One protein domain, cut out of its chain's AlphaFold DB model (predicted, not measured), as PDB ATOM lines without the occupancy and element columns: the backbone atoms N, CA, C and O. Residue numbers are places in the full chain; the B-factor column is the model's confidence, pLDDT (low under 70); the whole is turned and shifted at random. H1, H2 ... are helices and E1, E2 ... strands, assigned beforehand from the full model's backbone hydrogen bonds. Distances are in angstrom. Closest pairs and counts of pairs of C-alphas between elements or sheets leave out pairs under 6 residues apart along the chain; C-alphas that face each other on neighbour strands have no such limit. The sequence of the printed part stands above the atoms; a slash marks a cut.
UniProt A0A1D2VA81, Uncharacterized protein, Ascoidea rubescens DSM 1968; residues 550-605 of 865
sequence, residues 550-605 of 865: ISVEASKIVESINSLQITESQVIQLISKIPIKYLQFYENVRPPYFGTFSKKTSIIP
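What this domain is: This is residues 550 to 605 of the 865 residues of an uncharacterized protein of Ascoidea rubescens DSM 1968 (UniProt A0A1D2VA81). Two hairpins sit end to end: a helical hairpin of H1 and H2 at one end, and a two-stranded hairpin of E1 and E2 with a looped tip at the other. Beyond E2 the last printed residues, 600 to 605, run off to one side of this long body as a tail. The printed part has 56 residues with two named helices and two named strands, in the order H1, H2, E1, E2, and the small sheet, in the order E1 - E2, is antiparallel. The class is mixed, helices and strands, with 25 residues in named elements, under half of those printed. The whole is loose, with a radius of gyration of the C-alphas of 14.6 A, and its spans of 45 by 30 by 16 A make an outline that is only just flat.

Where its parts are: The printed part begins at Ile 550, with its C-alpha at (101.548, 99.146, 113.488). H1 is residues 554 to 562, 12.5 A from first to last C-alpha, and begins with C-alpha 554 at (95.712, 93.593, 119.630). H2 is residues 568 to 575, 10.5 A long in the same measure. E1 is residues 580 to 583, 10.1 A from first to last C-alpha. E2 is residues 593 to 596, 9.3 A long, and ends with C-alpha 596 at (103.085, 92.408, 121.913).

How they stand to each other: H1 and H2 form a helical hairpin. They touch, with the C-alphas of Ile 557 and Leu 574 the closest at 7.1 A. They run opposite ways at a shallow tilt of 13 degrees. In both helices every O i to N i+4 pair is within hydrogen-bond range. E1 and E2 form the second hairpin, antiparallel, with 158 degrees between their directions. Across this pair N 581 and O 595 are 2.8 A apart and N 593 and O 583 are 2.9 A apart, both within hydrogen-bond range. Between H1 and E2 the closest C-alphas are those of Ala 554 and Thr 596, 7.8 A apart. H1 and E1 are apart, and so are H2 and E2.

The domain as a whole: The two C-alphas farthest apart are those of Gln 565 and Glu 587, at 45.0 A. The first and last printed C-alphas, of Ile 550 and Pro 605, are 18.5 A apart. The printed part has no cut. The links from H1 to H2 and from H2 to E1 are tight, and the link from E1 to E2, with 9 residues, is short; no link is long. The mean pLDDT of the printed part is 84.4, and residues 601 to 602, in the stretch after E2, are under 70.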
ATOM      1  N   ILE A 550     102.449 100.130 112.897       80.31
ATOM      2  CA  ILE A 550     101.548  99.146 113.488       80.31
ATOM      3  C   ILE A 550     100.249  99.145 112.678       80.31
ATOM      4  O   ILE A 550      99.441 100.069 112.783       80.31
ATOM      5  N   SER A 551     100.050  98.109 111.865       81.88
ATOM      6  CA  SER A 551      98.865  97.965 111.010       81.88
ATOM      7  C   SER A 551      97.597  97.627 111.807       81.88
ATOM      8  O   SER A 551      96.545  98.215 111.556       81.88
ATOM      9  N   VAL A 552      97.703  96.740 112.804       84.31
ATOM     10  CA  VAL A 552      96.584  96.215 113.609       84.31
ATOM     11  C   VAL A 552      96.894  96.329 115.106       84.31
ATOM     12  O   VAL A 552      98.023  96.083 115.527       84.31
ATOM     13  N   GLU A 553      95.892  96.689 115.911       87.12
ATOM     14  CA  GLU A 553      95.983  96.716 117.378       87.12
ATOM     15  C   GLU A 553      95.423  95.417 117.985       87.12
ATOM     16  O   GLU A 553      94.402  94.907 117.522       87.12
ATOM     17  N   ALA A 554      96.078  94.877 119.019       87.88
ATOM     18  CA  ALA A 554      95.712  93.593 119.630       87.88
ATOM     19  C   ALA A 554      94.302  93.605 120.245       87.88
ATOM     20  O   ALA A 554      93.556  92.642 120.074       87.88
ATOM     21  N   SER A 555      93.923  94.719 120.881       86.94
ATOM     22  CA  SER A 555      92.568  95.001 121.378       86.94
ATOM     23  C   SER A 555      91.507  94.711 120.312       86.94
ATOM     24  O   SER A 555      90.600  93.910 120.525       86.94
ATOM     25  N   LYS A 556      91.697  95.272 119.115       86.50
ATOM     26  CA  LYS A 556      90.778  95.135 117.987       86.50
ATOM     27  C   LYS A 556      90.729  93.720 117.404       86.50
ATOM     28  O   LYS A 556      89.688  93.330 116.880       86.50
ATOM     29  N   ILE A 557      91.806  92.932 117.500       87.44
ATOM     30  CA  ILE A 557      91.742  91.499 117.159       87.44
ATOM     31  C   ILE A 557      90.846  90.769 118.161       87.44
ATOM     32  O   ILE A 557      89.950  90.049 117.735       87.44
ATOM     33  N   VAL A 558      91.026  90.991 119.468       87.94
ATOM     34  CA  VAL A 558      90.199  90.359 120.514       87.94
ATOM     35  C   VAL A 558      88.721  90.740 120.368       87.94
ATOM     36  O   VAL A 558      87.862  89.863 120.381       87.94
ATOM     37  N   GLU A 559      88.412  92.017 120.121       87.56
ATOM     38  CA  GLU A 559      87.052  92.476 119.787       87.56
ATOM     39  C   GLU A 559      86.460  91.743 118.571       87.56
ATOM     40  O   GLU A 559      85.270  91.430 118.554       87.56
ATOM     41  N   SER A 560      87.287  91.452 117.562       84.69
ATOM     42  CA  SER A 560      86.858  90.834 116.301       84.69
ATOM     43  C   SER A 560      86.780  89.301 116.350       84.69
ATOM     44  O   SER A 560      86.048  88.705 115.565       84.69
ATOM     45  N   ILE A 561      87.497  88.660 117.280       86.44
ATOM     46  CA  ILE A 561      87.272  87.259 117.674       86.44
ATOM     47  C   ILE A 561      85.915  87.168 118.384       86.44
ATOM     48  O   ILE A 561      85.053  86.381 117.998       86.44
ATOM     49  N   ASN A 562      85.691  88.041 119.370       86.19
ATOM     50  CA  ASN A 562      84.473  88.062 120.183       86.19
ATOM     51  C   ASN A 562      83.206  88.442 119.391       86.19
ATOM     52  O   ASN A 562      82.102  88.146 119.843       86.19
ATOM     53  N   SER A 563      83.333  89.084 118.223       81.56
ATOM     54  CA  SER A 563      82.193  89.420 117.359       81.56
ATOM     55  C   SER A 563      81.741  88.285 116.430       81.56
ATOM     56  O   SER A 563      80.720  88.446 115.761       81.56
ATOM     57  N   LEU A 564      82.470  87.158 116.379       70.81
ATOM     58  CA  LEU A 564      82.185  85.970 115.550       70.81
ATOM     59  C   LEU A 564      82.102  86.235 114.027       70.81
ATOM     60  O   LEU A 564      81.609  85.400 113.273       70.81
ATOM     61  N   GLN A 565      82.589  87.387 113.554       74.12
ATOM     62  CA  GLN A 565      82.511  87.810 112.144       74.12
ATOM     63  C   GLN A 565      83.773  87.496 111.322       74.12
ATOM     64  O   GLN A 565      83.800  87.765 110.122       74.12
ATOM     65  N   ILE A 566      84.822  86.958 111.951       81.75
ATOM     66  CA  ILE A 566      86.129  86.692 111.337       81.75
ATOM     67  C   ILE A 566      86.463  85.203 111.477       81.75
ATOM     68  O   ILE A 566      86.304  84.629 112.552       81.75
ATOM     69  N   THR A 567      86.939  84.569 110.400       86.50
ATOM     70  CA  THR A 567      87.341  83.151 110.429       86.50
ATOM     71  C   THR A 567      88.702  82.959 111.102       86.50
ATOM     72  O   THR A 567      89.552  83.850 111.068       86.50
ATOM     73  N   GLU A 568      88.962  81.778 111.673       85.75
ATOM     74  CA  GLU A 568      90.225  81.481 112.375       85.75
ATOM     75  C   GLU A 568      91.468  81.791 111.518       85.75
ATOM     76  O   GLU A 568      92.403  82.451 111.975       85.75
ATOM     77  N   SER A 569      91.447  81.432 110.230       85.94
ATOM     78  CA  SER A 569      92.535  81.732 109.288       85.94
ATOM     79  C   SER A 569      92.789  83.239 109.129       85.94
ATOM     80  O   SER A 569      93.937  83.668 109.010       85.94
ATOM     81  N   GLN A 570      91.733  84.061 109.153       86.38
ATOM     82  CA  GLN A 570      91.846  85.522 109.112       86.38
ATOM     83  C   GLN A 570      92.368  86.080 110.445       86.38
ATOM     84  O   GLN A 570      93.207  86.978 110.425       86.38
ATOM     85  N   VAL A 571      91.954  85.521 111.591       87.12
ATOM     86  CA  VAL A 571      92.498  85.871 112.917       87.12
ATOM     87  C   VAL A 571      94.007  85.611 112.966       87.12
ATOM     88  O   VAL A 571      94.773  86.510 113.317       87.12
ATOM     89  N   ILE A 572      94.466  84.438 112.523       87.62
ATOM     90  CA  ILE A 572      95.897  84.090 112.438       87.62
ATOM     91  C   ILE A 572      96.646  85.066 111.510       87.62
ATOM     92  O   ILE A 572      97.740  85.542 111.840       87.62
ATOM     93  N   GLN A 573      96.040  85.454 110.381       89.12
ATOM     94  CA  GLN A 573      96.601  86.448 109.456       89.12
ATOM     95  C   GLN A 573      96.564  87.900 109.987       89.12
ATOM     96  O   GLN A 573      97.158  88.792 109.375       89.12
ATOM     97  N   LEU A 574      95.859  88.178 111.087       87.62
ATOM     98  CA  LEU A 574      95.905  89.459 111.800       87.62
ATOM     99  C   LEU A 574      96.936  89.417 112.936       87.62
ATOM    100  O   LEU A 574      97.724  90.352 113.063       87.62
ATOM    101  N   ILE A 575      96.997  88.322 113.702       88.25
ATOM    102  CA  ILE A 575      97.971  88.122 114.791       88.25
ATOM    103  C   ILE A 575      99.407  88.171 114.253       88.25
ATOM    104  O   ILE A 575     100.248  88.878 114.802       88.25
ATOM    105  N   SER A 576      99.675  87.513 113.123       87.06
ATOM    106  CA  SER A 576     100.989  87.526 112.450       87.06
ATOM    107  C   SER A 576     101.453  88.907 111.951       87.06
ATOM    108  O   SER A 576     102.623  89.063 111.607       87.06
ATOM    109  N   LYS A 577     100.578  89.924 111.933       86.81
ATOM    110  CA  LYS A 577     100.924  91.320 111.599       86.81
ATOM    111  C   LYS A 577     101.281  92.163 112.830       86.81
ATOM    112  O   LYS A 577     101.705  93.310 112.675       86.81
ATOM    113  N   ILE A 578     101.104  91.633 114.044       88.12
ATOM    114  CA  ILE A 578     101.411  92.338 115.290       88.12
ATOM    115  C   ILE A 578     102.887  92.131 115.674       88.12
ATOM    116  O   ILE A 578     103.351  90.993 115.750       88.12
ATOM    117  N   PRO A 579     103.642  93.207 115.973       85.25
ATOM    118  CA  PRO A 579     105.039  93.088 116.369       85.25
ATOM    119  C   PRO A 579     105.173  92.547 117.800       85.25
ATOM    120  O   PRO A 579     104.795  93.207 118.775       85.25
ATOM    121  N   ILE A 580     105.788  91.371 117.921       87.75
ATOM    122  CA  ILE A 580     106.336  90.865 119.183       87.75
ATOM    123  C   ILE A 580     107.571  91.703 119.549       87.75
ATOM    124  O   ILE A 580     108.349  92.109 118.681       87.75
ATOM    125  N   LYS A 581     107.749  91.984 120.839       87.38
ATOM    126  CA  LYS A 581     108.912  92.665 121.410       87.38
ATOM    127  C   LYS A 581     109.493  91.821 122.538       87.38
ATOM    128  O   LYS A 581     108.752  91.291 123.361       87.38
ATOM    129  N   TYR A 582     110.819  91.763 122.576       89.62
ATOM    130  CA  TYR A 582     111.601  91.311 123.719       89.62
ATOM    131  C   TYR A 582     112.325  92.533 124.289       89.62
ATOM    132  O   TYR A 582     113.018  93.226 123.538       89.62
ATOM    133  N   LEU A 583     112.138  92.833 125.573       88.19
ATOM    134  CA  LEU A 583     112.783  93.947 126.267       88.19
ATOM    135  C   LEU A 583     113.376  93.437 127.583       88.19
ATOM    136  O   LEU A 583     112.657  92.938 128.446       88.19
ATOM    137  N   GLN A 584     114.689  93.585 127.728       88.06
ATOM    138  CA  GLN A 584     115.439  93.253 128.933       88.06
ATOM    139  C   GLN A 584     116.349  94.431 129.275       88.06
ATOM    140  O   GLN A 584     117.049  94.944 128.399       88.06
ATOM    141  N   PHE A 585     116.357  94.836 130.540       86.25
ATOM    142  CA  PHE A 585     117.248  95.864 131.070       86.25
ATOM    143  C   PHE A 585     118.232  95.200 132.034       86.25
ATOM    144  O   PHE A 585     117.858  94.278 132.748       86.25
ATOM    145  N   TYR A 586     119.497  95.628 132.038       84.88
ATOM    146  CA  TYR A 586     120.540  94.978 132.849       84.88
ATOM    147  C   TYR A 586     120.507  95.380 134.336       84.88
ATOM    148  O   TYR A 586     121.202  94.768 135.141       84.88
ATOM    149  N   GLU A 587     119.735  96.417 134.675       83.81
ATOM    150  CA  GLU A 587     119.562  96.951 136.037       83.81
ATOM    151  C   GLU A 587     118.277  96.430 136.700       83.81
ATOM    152  O   GLU A 587     118.141  96.516 137.913       83.81
ATOM    153  N   ASN A 588     117.355  95.868 135.910       83.69
ATOM    154  CA  ASN A 588     116.043  95.412 136.354       83.69
ATOM    155  C   ASN A 588     116.091  93.911 136.685       83.69
ATOM    156  O   ASN A 588     116.542  93.105 135.868       83.69
ATOM    157  N   VAL A 589     115.613  93.540 137.875       81.50
ATOM    158  CA  VAL A 589     115.610  92.156 138.383       81.50
ATOM    159  C   VAL A 589     114.516  91.261 137.783       81.50
ATOM    160  O   VAL A 589     114.556  90.044 137.967       81.50
ATOM    161  N   ARG A 590     113.547  91.821 137.047       84.00
ATOM    162  CA  ARG A 590     112.436  91.060 136.456       84.00
ATOM    163  C   ARG A 590     112.865  90.080 135.366       84.00
ATOM    164  O   ARG A 590     113.830  90.320 134.632       84.00
ATOM    165  N   PRO A 591     112.029  89.054 135.123       88.06
ATOM    166  CA  PRO A 591     111.969  88.396 133.827       88.06
ATOM    167  C   PRO A 591     111.851  89.418 132.674       88.06
ATOM    168  O   PRO A 591     111.088  90.381 132.782       88.06
ATOM    169  N   PRO A 592     112.553  89.208 131.546       89.50
ATOM    170  CA  PRO A 592     112.403  90.027 130.347       89.50
ATOM    171  C   PRO A 592     110.944  90.136 129.895       89.50
ATOM    172  O   PRO A 592     110.242  89.128 129.801       89.50
ATOM    173  N   TYR A 593     110.502  91.339 129.521       88.88
ATOM    174  CA  TYR A 593     109.208  91.491 128.866       88.88
ATOM    175  C   TYR A 593     109.261  90.806 127.498       88.88
ATOM    176  O   TYR A 593     110.018  91.223 126.616       88.88
ATOM    177  N   PHE A 594     108.424  89.789 127.308       92.88
ATOM    178  CA  PHE A 594     108.207  89.128 126.029       92.88
ATOM    179  C   PHE A 594     106.711  89.135 125.709       92.88
ATOM    180  O   PHE A 594     105.920  88.444 126.345       92.88
ATOM    181  N   GLY A 595     106.308  89.954 124.739       90.69
ATOM    182  CA  GLY A 595     104.894  90.176 124.445       90.69
ATOM    183  C   GLY A 595     104.672  91.094 123.250       90.69
ATOM    184  O   GLY A 595     105.609  91.441 122.531       90.69
ATOM    185  N   THR A 596     103.422  91.491 123.011       88.88
ATOM    186  CA  THR A 596     103.085  92.408 121.913       88.88
ATOM    187  C   THR A 596     102.797  93.814 122.427       88.88
ATOM    188  O   THR A 596     102.055  94.005 123.386       88.88
ATOM    189  N   PHE A 597     103.336  94.822 121.738       85.38
ATOM    190  CA  PHE A 597     102.977  96.220 121.971       85.38
ATOM    191  C   PHE A 597     102.517  96.835 120.652       85.38
ATOM    192  O   PHE A 597     103.326  97.140 119.772       85.38
ATOM    193  N   SER A 598     101.198  96.974 120.526       85.88
ATOM    194  CA  SER A 598     100.501  97.410 119.310       85.88
ATOM    195  C   SER A 598      99.721  98.724 119.477       85.88
ATOM    196  O   SER A 598      99.129  99.220 118.521       85.88
ATOM    197  N   LYS A 599      99.772  99.343 120.664       79.94
ATOM    198  CA  LYS A 599      99.216 100.679 120.915       79.94
ATOM    199  C   LYS A 599      99.915 101.701 120.013       79.94
ATOM    200  O   LYS A 599     101.129 101.890 120.116       79.94
ATOM    201  N   LYS A 600      99.161 102.392 119.151       76.31
ATOM    202  CA  LYS A 600      99.706 103.480 118.322       76.31
ATOM    203  C   LYS A 600     100.030 104.687 119.211       76.31
ATOM    204  O   LYS A 600      99.147 105.468 119.554       76.31
ATOM    205  N   THR A 601     101.292 104.830 119.612       67.81
ATOM    206  CA  THR A 601     101.764 105.989 120.386       67.81
ATOM    207  C   THR A 601     101.550 107.275 119.596       67.81
ATOM    208  O   THR A 601     101.969 107.360 118.439       67.81
ATOM    209  N   SER A 602     100.952 108.293 120.219       64.94
ATOM    210  CA  SER A 602     100.885 109.625 119.605       64.94
ATOM    211  C   SER A 602     102.293 110.188 119.391       64.94
ATOM    212  O   SER A 602     103.229 109.817 120.101       64.94
ATOM    213  N   ILE A 603     102.439 111.076 118.404       70.75
ATOM    214  CA  ILE A 603     103.732 111.551 117.896       70.75
ATOM    215  C   ILE A 603     104.564 112.157 119.035       70.75
ATOM    216  O   ILE A 603     104.289 113.264 119.499       70.75
ATOM    217  N   ILE A 604     105.617 111.446 119.449       76.81
ATOM    218  CA  ILE A 604     106.604 111.968 120.395       76.81
ATOM    219  C   ILE A 604     107.387 113.080 119.667       76.81
ATOM    220  O   ILE A 604     107.988 112.820 118.618       76.81
ATOM    221  N   PRO A 605     107.366 114.333 120.156       78.62
ATOM    222  CA  PRO A 605     107.999 115.448 119.469       78.62
ATOM    223  C   PRO A 605     109.521 115.285 119.463       78.62
ATOM    224  O   PRO A 605     110.141 115.079 120.503       78.62
TER     225      PRO A 605